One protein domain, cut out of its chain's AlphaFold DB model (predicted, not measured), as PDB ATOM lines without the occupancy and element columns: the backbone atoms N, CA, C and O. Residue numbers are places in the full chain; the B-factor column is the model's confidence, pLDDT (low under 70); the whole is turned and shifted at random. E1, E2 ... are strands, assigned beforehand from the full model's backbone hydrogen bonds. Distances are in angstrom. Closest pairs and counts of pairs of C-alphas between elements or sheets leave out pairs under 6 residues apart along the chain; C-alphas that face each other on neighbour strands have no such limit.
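This is residues 206 to 264 of the 272 residues of an uncharacterized protein of Fimbriiglobus ruber (UniProt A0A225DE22). There is little regular structure: a small two-stranded hairpin, E1 and E2, stands toward one end, and the long winding loop of residues 211 to 255 makes most of the rest. Two short antiparallel pairings tie that loop together, residues 212 to 213 with 239 to 240 and 215 to 216 with 225 to 226. The printed part has 59 residues with no named helix and two strands, E1 then E2, antiparallel; the class is all strand, on only 8 residues. It is loose, with a radius of gyration of the C-alphas of 13.1 A, and elongated, spanning 46 by 28 by 19 A.

Find C-alpha 207 at (-44.366, 5.648, -82.965); from there E1, residues 207 to 210, runs 9.9 A. E2, residues 256 to 259, runs 9.6 A to C-alpha 259 at (-42.104, 8.223, -79.118).

Look across the hairpin E1 and E2: the strands are antiparallel, at 146 degrees between directions. C-alphas 208 and 258 face each other at 4.5 A. N 207 and O 259, 2.8 A apart, are within hydrogen-bond range.

The C-alphas farthest apart, of Asn 231 and Glu 264, are 46.8 A apart. The printed part has no cut, the link E1 to E2 is long, and no printed residue is under 70 in pLDDT.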
ATOM      1  N   PRO A 206     -48.480   6.644 -80.422       94.38
ATOM      2  CA  PRO A 206     -47.021   6.704 -80.439       94.38
ATOM      3  C   PRO A 206     -46.437   6.034 -81.692       94.38
ATOM      4  O   PRO A 206     -47.080   5.201 -82.329       94.38
ATOM      5  N   VAL A 207     -45.205   6.401 -82.034       90.00
ATOM      6  CA  VAL A 207     -44.366   5.648 -82.965       90.00
ATOM      7  C   VAL A 207     -43.508   4.706 -82.134       90.00
ATOM      8  O   VAL A 207     -42.650   5.158 -81.378       90.00
ATOM      9  N   SER A 208     -43.752   3.407 -82.270       89.19
ATOM     10  CA  SER A 208     -42.975   2.375 -81.591       89.19
ATOM     11  C   SER A 208     -41.715   2.064 -82.395       89.19
ATOM     12  O   SER A 208     -41.789   1.565 -83.521       89.19
ATOM     13  N   VAL A 209     -40.552   2.349 -81.820       89.31
ATOM     14  CA  VAL A 209     -39.240   2.091 -82.429       89.31
ATOM     15  C   VAL A 209     -38.570   0.948 -81.684       89.31
ATOM     16  O   VAL A 209     -38.651   0.885 -80.461       89.31
ATOM     17  N   LEU A 210     -37.934   0.026 -82.411       90.00
ATOM     18  CA  LEU A 210     -37.205  -1.079 -81.792       90.00
ATOM     19  C   LEU A 210     -36.107  -0.526 -80.874       90.00
ATOM     20  O   LEU A 210     -35.286   0.278 -81.315       90.00
ATOM     21  N   ASP A 211     -36.081  -0.982 -79.624       94.31
ATOM     22  CA  ASP A 211     -34.992  -0.696 -78.695       94.31
ATOM     23  C   ASP A 211     -33.744  -1.453 -79.163       94.31
ATOM     24  O   ASP A 211     -33.623  -2.663 -78.961       94.31
ATOM     25  N   ALA A 212     -32.861  -0.771 -79.888       94.06
ATOM     26  CA  ALA A 212     -31.652  -1.348 -80.456       94.06
ATOM     27  C   ALA A 212     -30.523  -0.318 -80.522       94.06
ATOM     28  O   ALA A 212     -30.746   0.873 -80.746       94.06
ATOM     29  N   GLY A 213     -29.286  -0.785 -80.369       95.56
ATOM     30  CA  GLY A 213     -28.111   0.077 -80.410       95.56
ATOM     31  C   GLY A 213     -26.797  -0.695 -80.420       95.56
ATOM     32  O   GLY A 213     -26.775  -1.922 -80.397       95.56
ATOM     33  N   THR A 214     -25.685   0.035 -80.469       96.75
ATOM     34  CA  THR A 214     -24.315  -0.515 -80.399       96.75
ATOM     35  C   THR A 214     -23.661  -0.306 -79.028       96.75
ATOM     36  O   THR A 214     -22.522  -0.725 -78.805       96.75
ATOM     37  N   LEU A 215     -24.379   0.338 -78.103       97.94
ATOM     38  CA  LEU A 215     -23.943   0.657 -76.748       97.94
ATOM     39  C   LEU A 215     -24.900   0.037 -75.725       97.94
ATOM     40  O   LEU A 215     -26.091  -0.108 -75.991       97.94
ATOM     41  N   GLN A 216     -24.373  -0.279 -74.547       97.44
ATOM     42  CA  GLN A 216     -25.107  -0.823 -73.411       97.44
ATOM     43  C   GLN A 216     -24.822  -0.050 -72.121       97.44
ATOM     44  O   GLN A 216     -23.743   0.512 -71.932       97.44
ATOM     45  N   ILE A 217     -25.768  -0.084 -71.189       96.44
ATOM     46  CA  ILE A 217     -25.621   0.432 -69.827       96.44
ATOM     47  C   ILE A 217     -25.246  -0.745 -68.923       96.44
ATOM     48  O   ILE A 217     -26.105  -1.417 -68.359       96.44
ATOM     49  N   ALA A 218     -23.945  -1.015 -68.795       90.81
ATOM     50  CA  ALA A 218     -23.449  -2.138 -67.992       90.81
ATOM     51  C   ALA A 218     -23.728  -1.973 -66.484       90.81
ATOM     52  O   ALA A 218     -23.872  -2.960 -65.767       90.81
ATOM     53  N   SER A 219     -23.794  -0.729 -65.997       93.12
ATOM     54  CA  SER A 219     -24.151  -0.402 -64.616       93.12
ATOM     55  C   SER A 219     -24.779   0.987 -64.538       93.12
ATOM     56  O   SER A 219     -24.392   1.895 -65.278       93.12
ATOM     57  N   ALA A 220     -25.741   1.161 -63.632       91.56
ATOM     58  CA  ALA A 220     -26.411   2.438 -63.419       91.56
ATOM     59  C   ALA A 220     -25.409   3.525 -62.986       91.56
ATOM     60  O   ALA A 220     -24.574   3.307 -62.110       91.56
ATOM     61  N   GLY A 221     -25.506   4.706 -63.599       90.88
ATOM     62  CA  GLY A 221     -24.639   5.851 -63.296       90.88
ATOM     63  C   GLY A 221     -23.283   5.851 -64.009       90.88
ATOM     64  O   GLY A 221     -22.548   6.828 -63.885       90.88
ATOM     65  N   LEU A 222     -22.954   4.808 -64.780       92.25
ATOM     66  CA  LEU A 222     -21.788   4.819 -65.664       92.25
ATOM     67  C   LEU A 222     -22.166   5.258 -67.087       92.25
ATOM     68  O   LEU A 222     -23.295   5.017 -67.524       92.25
ATOM     69  N   PRO A 223     -21.227   5.863 -67.841       95.56
ATOM     70  CA  PRO A 223     -21.423   6.123 -69.261       95.56
ATOM     71  C   PRO A 223     -21.696   4.826 -70.041       95.56
ATOM     72  O   PRO A 223     -21.087   3.795 -69.717       95.56
ATOM     73  N   PRO A 224     -22.539   4.867 -71.092       97.19
ATOM     74  CA  PRO A 224     -22.759   3.726 -71.974       97.19
ATOM     75  C   PRO A 224     -21.443   3.166 -72.526       97.19
ATOM     76  O   PRO A 224     -20.550   3.919 -72.914       97.19
ATOM     77  N   GLN A 225     -21.329   1.842 -72.555       97.25
ATOM     78  CA  GLN A 225     -20.153   1.111 -73.027       97.25
ATOM     79  C   GLN A 225     -20.462   0.390 -74.341       97.25
ATOM     80  O   GLN A 225     -21.613   0.011 -74.556       97.25
ATOM     81  N   PRO A 226     -19.468   0.142 -75.208       97.62
ATOM     82  CA  PRO A 226     -19.656  -0.686 -76.391       97.62
ATOM     83  C   PRO A 226     -20.218  -2.070 -76.060       97.62
ATOM     84  O   PRO A 226     -19.812  -2.713 -75.088       97.62
ATOM     85  N   ILE A 227     -21.137  -2.544 -76.897       97.00
ATOM     86  CA  ILE A 227     -21.545  -3.947 -76.885       97.00
ATOM     87  C   ILE A 227     -20.464  -4.747 -77.605       97.00
ATOM     88  O   ILE A 227     -20.046  -4.389 -78.709       97.00
ATOM     89  N   LEU A 228     -20.005  -5.822 -76.968       96.94
ATOM     90  CA  LEU A 228     -18.975  -6.701 -77.510       96.94
ATOM     91  C   LEU A 228     -19.609  -7.981 -78.063       96.94
ATOM     92  O   LEU A 228     -20.550  -8.523 -77.486       96.94
ATOM     93  N   ASP A 229     -19.086  -8.456 -79.186       94.12
ATOM     94  CA  ASP A 229     -19.416  -9.744 -79.774       94.12
ATOM     95  C   ASP A 229     -18.757 -10.901 -78.998       94.12
ATOM     96  O   ASP A 229     -18.020 -10.718 -78.024       94.12
ATOM     97  N   LYS A 230     -18.991 -12.133 -79.456       92.88
ATOM     98  CA  LYS A 230     -18.418 -13.348 -78.852       92.88
ATOM     99  C   LYS A 230     -16.881 -13.414 -78.872       92.88
ATOM    100  O   LYS A 230     -16.315 -14.240 -78.165       92.88
ATOM    101  N   ASN A 231     -16.220 -12.596 -79.690       95.12
ATOM    102  CA  ASN A 231     -14.765 -12.518 -79.805       95.12
ATOM    103  C   ASN A 231     -14.184 -11.346 -78.992       95.12
ATOM    104  O   ASN A 231     -12.972 -11.139 -79.007       95.12
ATOM    105  N   GLY A 232     -15.027 -10.570 -78.301       95.88
ATOM    106  CA  GLY A 232     -14.628  -9.362 -77.582       95.88
ATOM    107  C   GLY A 232     -14.462  -8.127 -78.474       95.88
ATOM    108  O   GLY A 232     -14.002  -7.096 -77.987       95.88
ATOM    109  N   ALA A 233     -14.823  -8.202 -79.757       97.00
ATOM    110  CA  ALA A 233     -14.810  -7.057 -80.663       97.00
ATOM    111  C   ALA A 233     -16.112  -6.258 -80.536       97.00
ATOM    112  O   ALA A 233     -17.169  -6.818 -80.264       97.00
ATOM    113  N   GLN A 234     -16.068  -4.944 -80.748       97.31
ATOM    114  CA  GLN A 234     -17.278  -4.123 -80.732       97.31
ATOM    115  C   GLN A 234     -18.221  -4.502 -81.884       97.31
ATOM    116  O   GLN A 234     -17.785  -4.657 -83.025       97.31
ATOM    117  N   VAL A 235     -19.523  -4.597 -81.599       94.94
ATOM    118  CA  VAL A 235     -20.539  -4.807 -82.638       94.94
ATOM    119  C   VAL A 235     -20.621  -3.591 -83.567       94.94
ATOM    120  O   VAL A 235     -20.677  -2.446 -83.117       94.94
ATOM    121  N   THR A 236     -20.631  -3.835 -84.877       93.56
ATOM    122  CA  THR A 236     -20.696  -2.778 -85.904       93.56
ATOM    123  C   THR A 236     -22.120  -2.443 -86.343       93.56
ATOM    124  O   THR A 236     -22.329  -1.414 -86.979       93.56
ATOM    125  N   SER A 237     -23.088  -3.292 -85.999       89.69
ATOM    126  CA  SER A 237     -24.508  -3.112 -86.306       89.69
ATOM    127  C   SER A 237     -25.322  -3.088 -85.010       89.69
ATOM    128  O   SER A 237     -24.933  -3.769 -84.052       89.69
ATOM    129  N   PRO A 238     -26.427  -2.322 -84.949       91.88
ATOM    130  CA  PRO A 238     -27.296  -2.300 -83.779       91.88
ATOM    131  C   PRO A 238     -27.794  -3.699 -83.413       91.88
ATOM    132  O   PRO A 238     -28.213  -4.466 -84.279       91.88
ATOM    133  N   VAL A 239     -27.784  -4.022 -82.122       92.31
ATOM    134  CA  VAL A 239     -28.403  -5.241 -81.593       92.31
ATOM    135  C   VAL A 239     -29.626  -4.878 -80.751       92.31
ATOM    136  O   VAL A 239     -29.613  -3.826 -80.106       92.31
ATOM    137  N   PRO A 240     -30.679  -5.718 -80.732       92.81
ATOM    138  CA  PRO A 240     -31.826  -5.494 -79.863       92.81
ATOM    139  C   PRO A 240     -31.412  -5.423 -78.393       92.81
ATOM    140  O   PRO A 240     -30.574  -6.206 -77.936       92.81
ATOM    141  N   LEU A 241     -32.029  -4.512 -77.654       95.69
ATOM    142  CA  LEU A 241     -31.848  -4.310 -76.226       95.69
ATOM    143  C   LEU A 241     -33.093  -4.776 -75.459       95.69
ATOM    144  O   LEU A 241     -34.145  -5.084 -76.024       95.69
ATOM    145  N   ASN A 242     -32.944  -4.899 -74.145       95.06
ATOM    146  CA  ASN A 242     -33.958  -5.449 -73.252       95.06
ATOM    147  C   ASN A 242     -34.791  -4.389 -72.503       95.06
ATOM    148  O   ASN A 242     -35.409  -4.729 -71.496       95.06
ATOM    149  N   GLY A 243     -34.787  -3.120 -72.925       95.06
ATOM    150  CA  GLY A 243     -35.465  -2.021 -72.223       95.06
ATOM    151  C   GLY A 243     -34.722  -1.493 -70.990       95.06
ATOM    152  O   GLY A 243     -35.049  -0.423 -70.486       95.06
ATOM    153  N   MET A 244     -33.695  -2.203 -70.509       95.00
ATOM    154  CA  MET A 244     -32.797  -1.753 -69.436       95.00
ATOM    155  C   MET A 244     -31.436  -1.285 -69.973       95.00
ATOM    156  O   MET A 244     -30.506  -1.060 -69.202       95.00
ATOM    157  N   GLY A 245     -31.302  -1.167 -71.297       95.38
ATOM    158  CA  GLY A 245     -30.051  -0.803 -71.953       95.38
ATOM    159  C   GLY A 245     -29.020  -1.933 -72.011       95.38
ATOM    160  O   GLY A 245     -27.849  -1.645 -72.230       95.38
ATOM    161  N   LEU A 246     -29.404  -3.198 -71.810       96.75
ATOM    162  CA  LEU A 246     -28.525  -4.356 -72.020       96.75
ATOM    163  C   LEU A 246     -28.922  -5.113 -73.295       96.75
ATOM    164  O   LEU A 246     -30.105  -5.109 -73.644       96.75
ATOM    165  N   PRO A 247     -27.979  -5.804 -73.966       96.06
ATOM    166  CA  PRO A 247     -28.288  -6.659 -75.105       96.06
ATOM    167  C   PRO A 247     -29.363  -7.690 -74.758       96.06
ATOM    168  O   PRO A 247     -29.329  -8.326 -73.702       96.06
ATOM    169  N   LEU A 248     -30.320  -7.869 -75.660       94.44
ATOM    170  CA  LEU A 248     -31.376  -8.856 -75.512       94.44
ATOM    171  C   LEU A 248     -30.799 -10.270 -75.661       94.44
ATOM    172  O   LEU A 248     -30.107 -10.579 -76.632       94.44
ATOM    173  N   ASN A 249     -31.124 -11.153 -74.716       92.31
ATOM    174  CA  ASN A 249     -30.744 -12.563 -74.800       92.31
ATOM    175  C   ASN A 249     -31.352 -13.230 -76.044       92.31
ATOM    176  O   ASN A 249     -32.457 -12.890 -76.471       92.31
ATOM    177  N   ALA A 250     -30.664 -14.238 -76.583       87.69
ATOM    178  CA  ALA A 250     -31.181 -15.035 -77.692       87.69
ATOM    179  C   ALA A 250     -32.563 -15.630 -77.349       87.69
ATOM    180  O   ALA A 250     -32.739 -16.242 -76.296       87.69
ATOM    181  N   GLY A 251     -33.546 -15.428 -78.232       84.88
ATOM    182  CA  GLY A 251     -34.940 -15.842 -78.013       84.88
ATOM    183  C   GLY A 251     -35.756 -14.923 -77.094       84.88
ATOM    184  O   GLY A 251     -36.924 -15.211 -76.833       84.88
ATOM    185  N   GLY A 252     -35.176 -13.821 -76.610       88.75
ATOM    186  CA  GLY A 252     -35.887 -12.802 -75.844       88.75
ATOM    187  C   GLY A 252     -36.981 -12.100 -76.656       88.75
ATOM    188  O   GLY A 252     -36.969 -12.088 -77.887       88.75
ATOM    189  N   THR A 253     -37.942 -11.492 -75.957       88.69
ATOM    190  CA  THR A 253     -38.983 -10.674 -76.597       88.69
ATOM    191  C   THR A 253     -38.432  -9.286 -76.905       88.69
ATOM    192  O   THR A 253     -37.946  -8.611 -75.997       88.69
ATOM    193  N   LEU A 254     -38.525  -8.873 -78.174       88.62
ATOM    194  CA  LEU A 254     -38.118  -7.544 -78.631       88.62
ATOM    195  C   LEU A 254     -38.852  -6.452 -77.846       88.62
ATOM    196  O   LEU A 254     -40.062  -6.547 -77.636       88.62
ATOM    197  N   GLN A 255     -38.110  -5.424 -77.444       92.56
ATOM    198  CA  GLN A 255     -38.651  -4.252 -76.768       92.56
ATOM    199  C   GLN A 255     -38.786  -3.097 -77.751       92.56
ATOM    200  O   GLN A 255     -37.964  -2.933 -78.650       92.56
ATOM    201  N   TYR A 256     -39.838  -2.304 -77.576       91.31
ATOM    202  CA  TYR A 256     -40.090  -1.109 -78.367       91.31
ATOM    203  C   TYR A 256     -40.228   0.085 -77.436       91.31
ATOM    204  O   TYR A 256     -40.841  -0.019 -76.374       91.31
ATOM    205  N   ILE A 257     -39.660   1.212 -77.848       93.94
ATOM    206  CA  ILE A 257     -39.777   2.488 -77.155       93.94
ATOM    207  C   ILE A 257     -40.759   3.351 -77.938       93.94
ATOM    208  O   ILE A 257     -40.623   3.534 -79.150       93.94
ATOM    209  N   ASP A 258     -41.750   3.870 -77.225       94.56
ATOM    210  CA  ASP A 258     -42.788   4.718 -77.785       94.56
ATOM    211  C   ASP A 258     -42.359   6.183 -77.769       94.56
ATOM    212  O   ASP A 258     -42.096   6.770 -76.717       94.56
ATOM    213  N   PHE A 259     -42.360   6.799 -78.948       94.44
ATOM    214  CA  PHE A 259     -42.104   8.223 -79.118       94.44
ATOM    215  C   PHE A 259     -43.359   8.943 -79.603       94.44
ATOM    216  O   PHE A 259     -44.156   8.405 -80.372       94.44
ATOM    217  N   LYS A 260     -43.535  10.197 -79.181       95.75
ATOM    218  CA  LYS A 260     -44.540  11.093 -79.762       95.75
ATOM    219  C   LYS A 260     -43.864  11.931 -80.837       95.75
ATOM    220  O   LYS A 260     -43.124  12.852 -80.512       95.75
ATOM    221  N   GLY A 261     -44.085  11.568 -82.098       93.88
ATOM    222  CA  GLY A 261     -43.507  12.276 -83.243       93.88
ATOM    223  C   GLY A 261     -44.295  13.525 -83.632       93.88
ATOM    224  O   GLY A 261     -43.720  14.467 -84.163       93.88
ATOM    225  N   TYR A 262     -45.598  13.543 -83.339       96.44
ATOM    226  CA  TYR A 262     -46.500  14.630 -83.717       96.44
ATOM    227  C   TYR A 262     -47.069  15.363 -82.504       96.44
ATOM    228  O   TYR A 262     -47.309  14.757 -81.455       96.44
ATOM    229  N   GLN A 263     -47.344  16.657 -82.675       97.69
ATOM    230  CA  GLN A 263     -48.107  17.441 -81.709       97.69
ATOM    231  C   GLN A 263     -49.578  17.004 -81.729       97.69
ATOM    232  O   GLN A 263     -50.191  16.899 -82.788       97.69
ATOM    233  N   GLU A 264     -50.148  16.759 -80.551       98.12
ATOM    234  CA  GLU A 264     -51.552  16.375 -80.379       98.12
ATOM    235  C   GLU A 264     -52.385  17.630 -80.061       98.12
ATOM    236  O   GLU A 264     -52.137  18.293 -79.055       98.12
TER     237      GLU A 264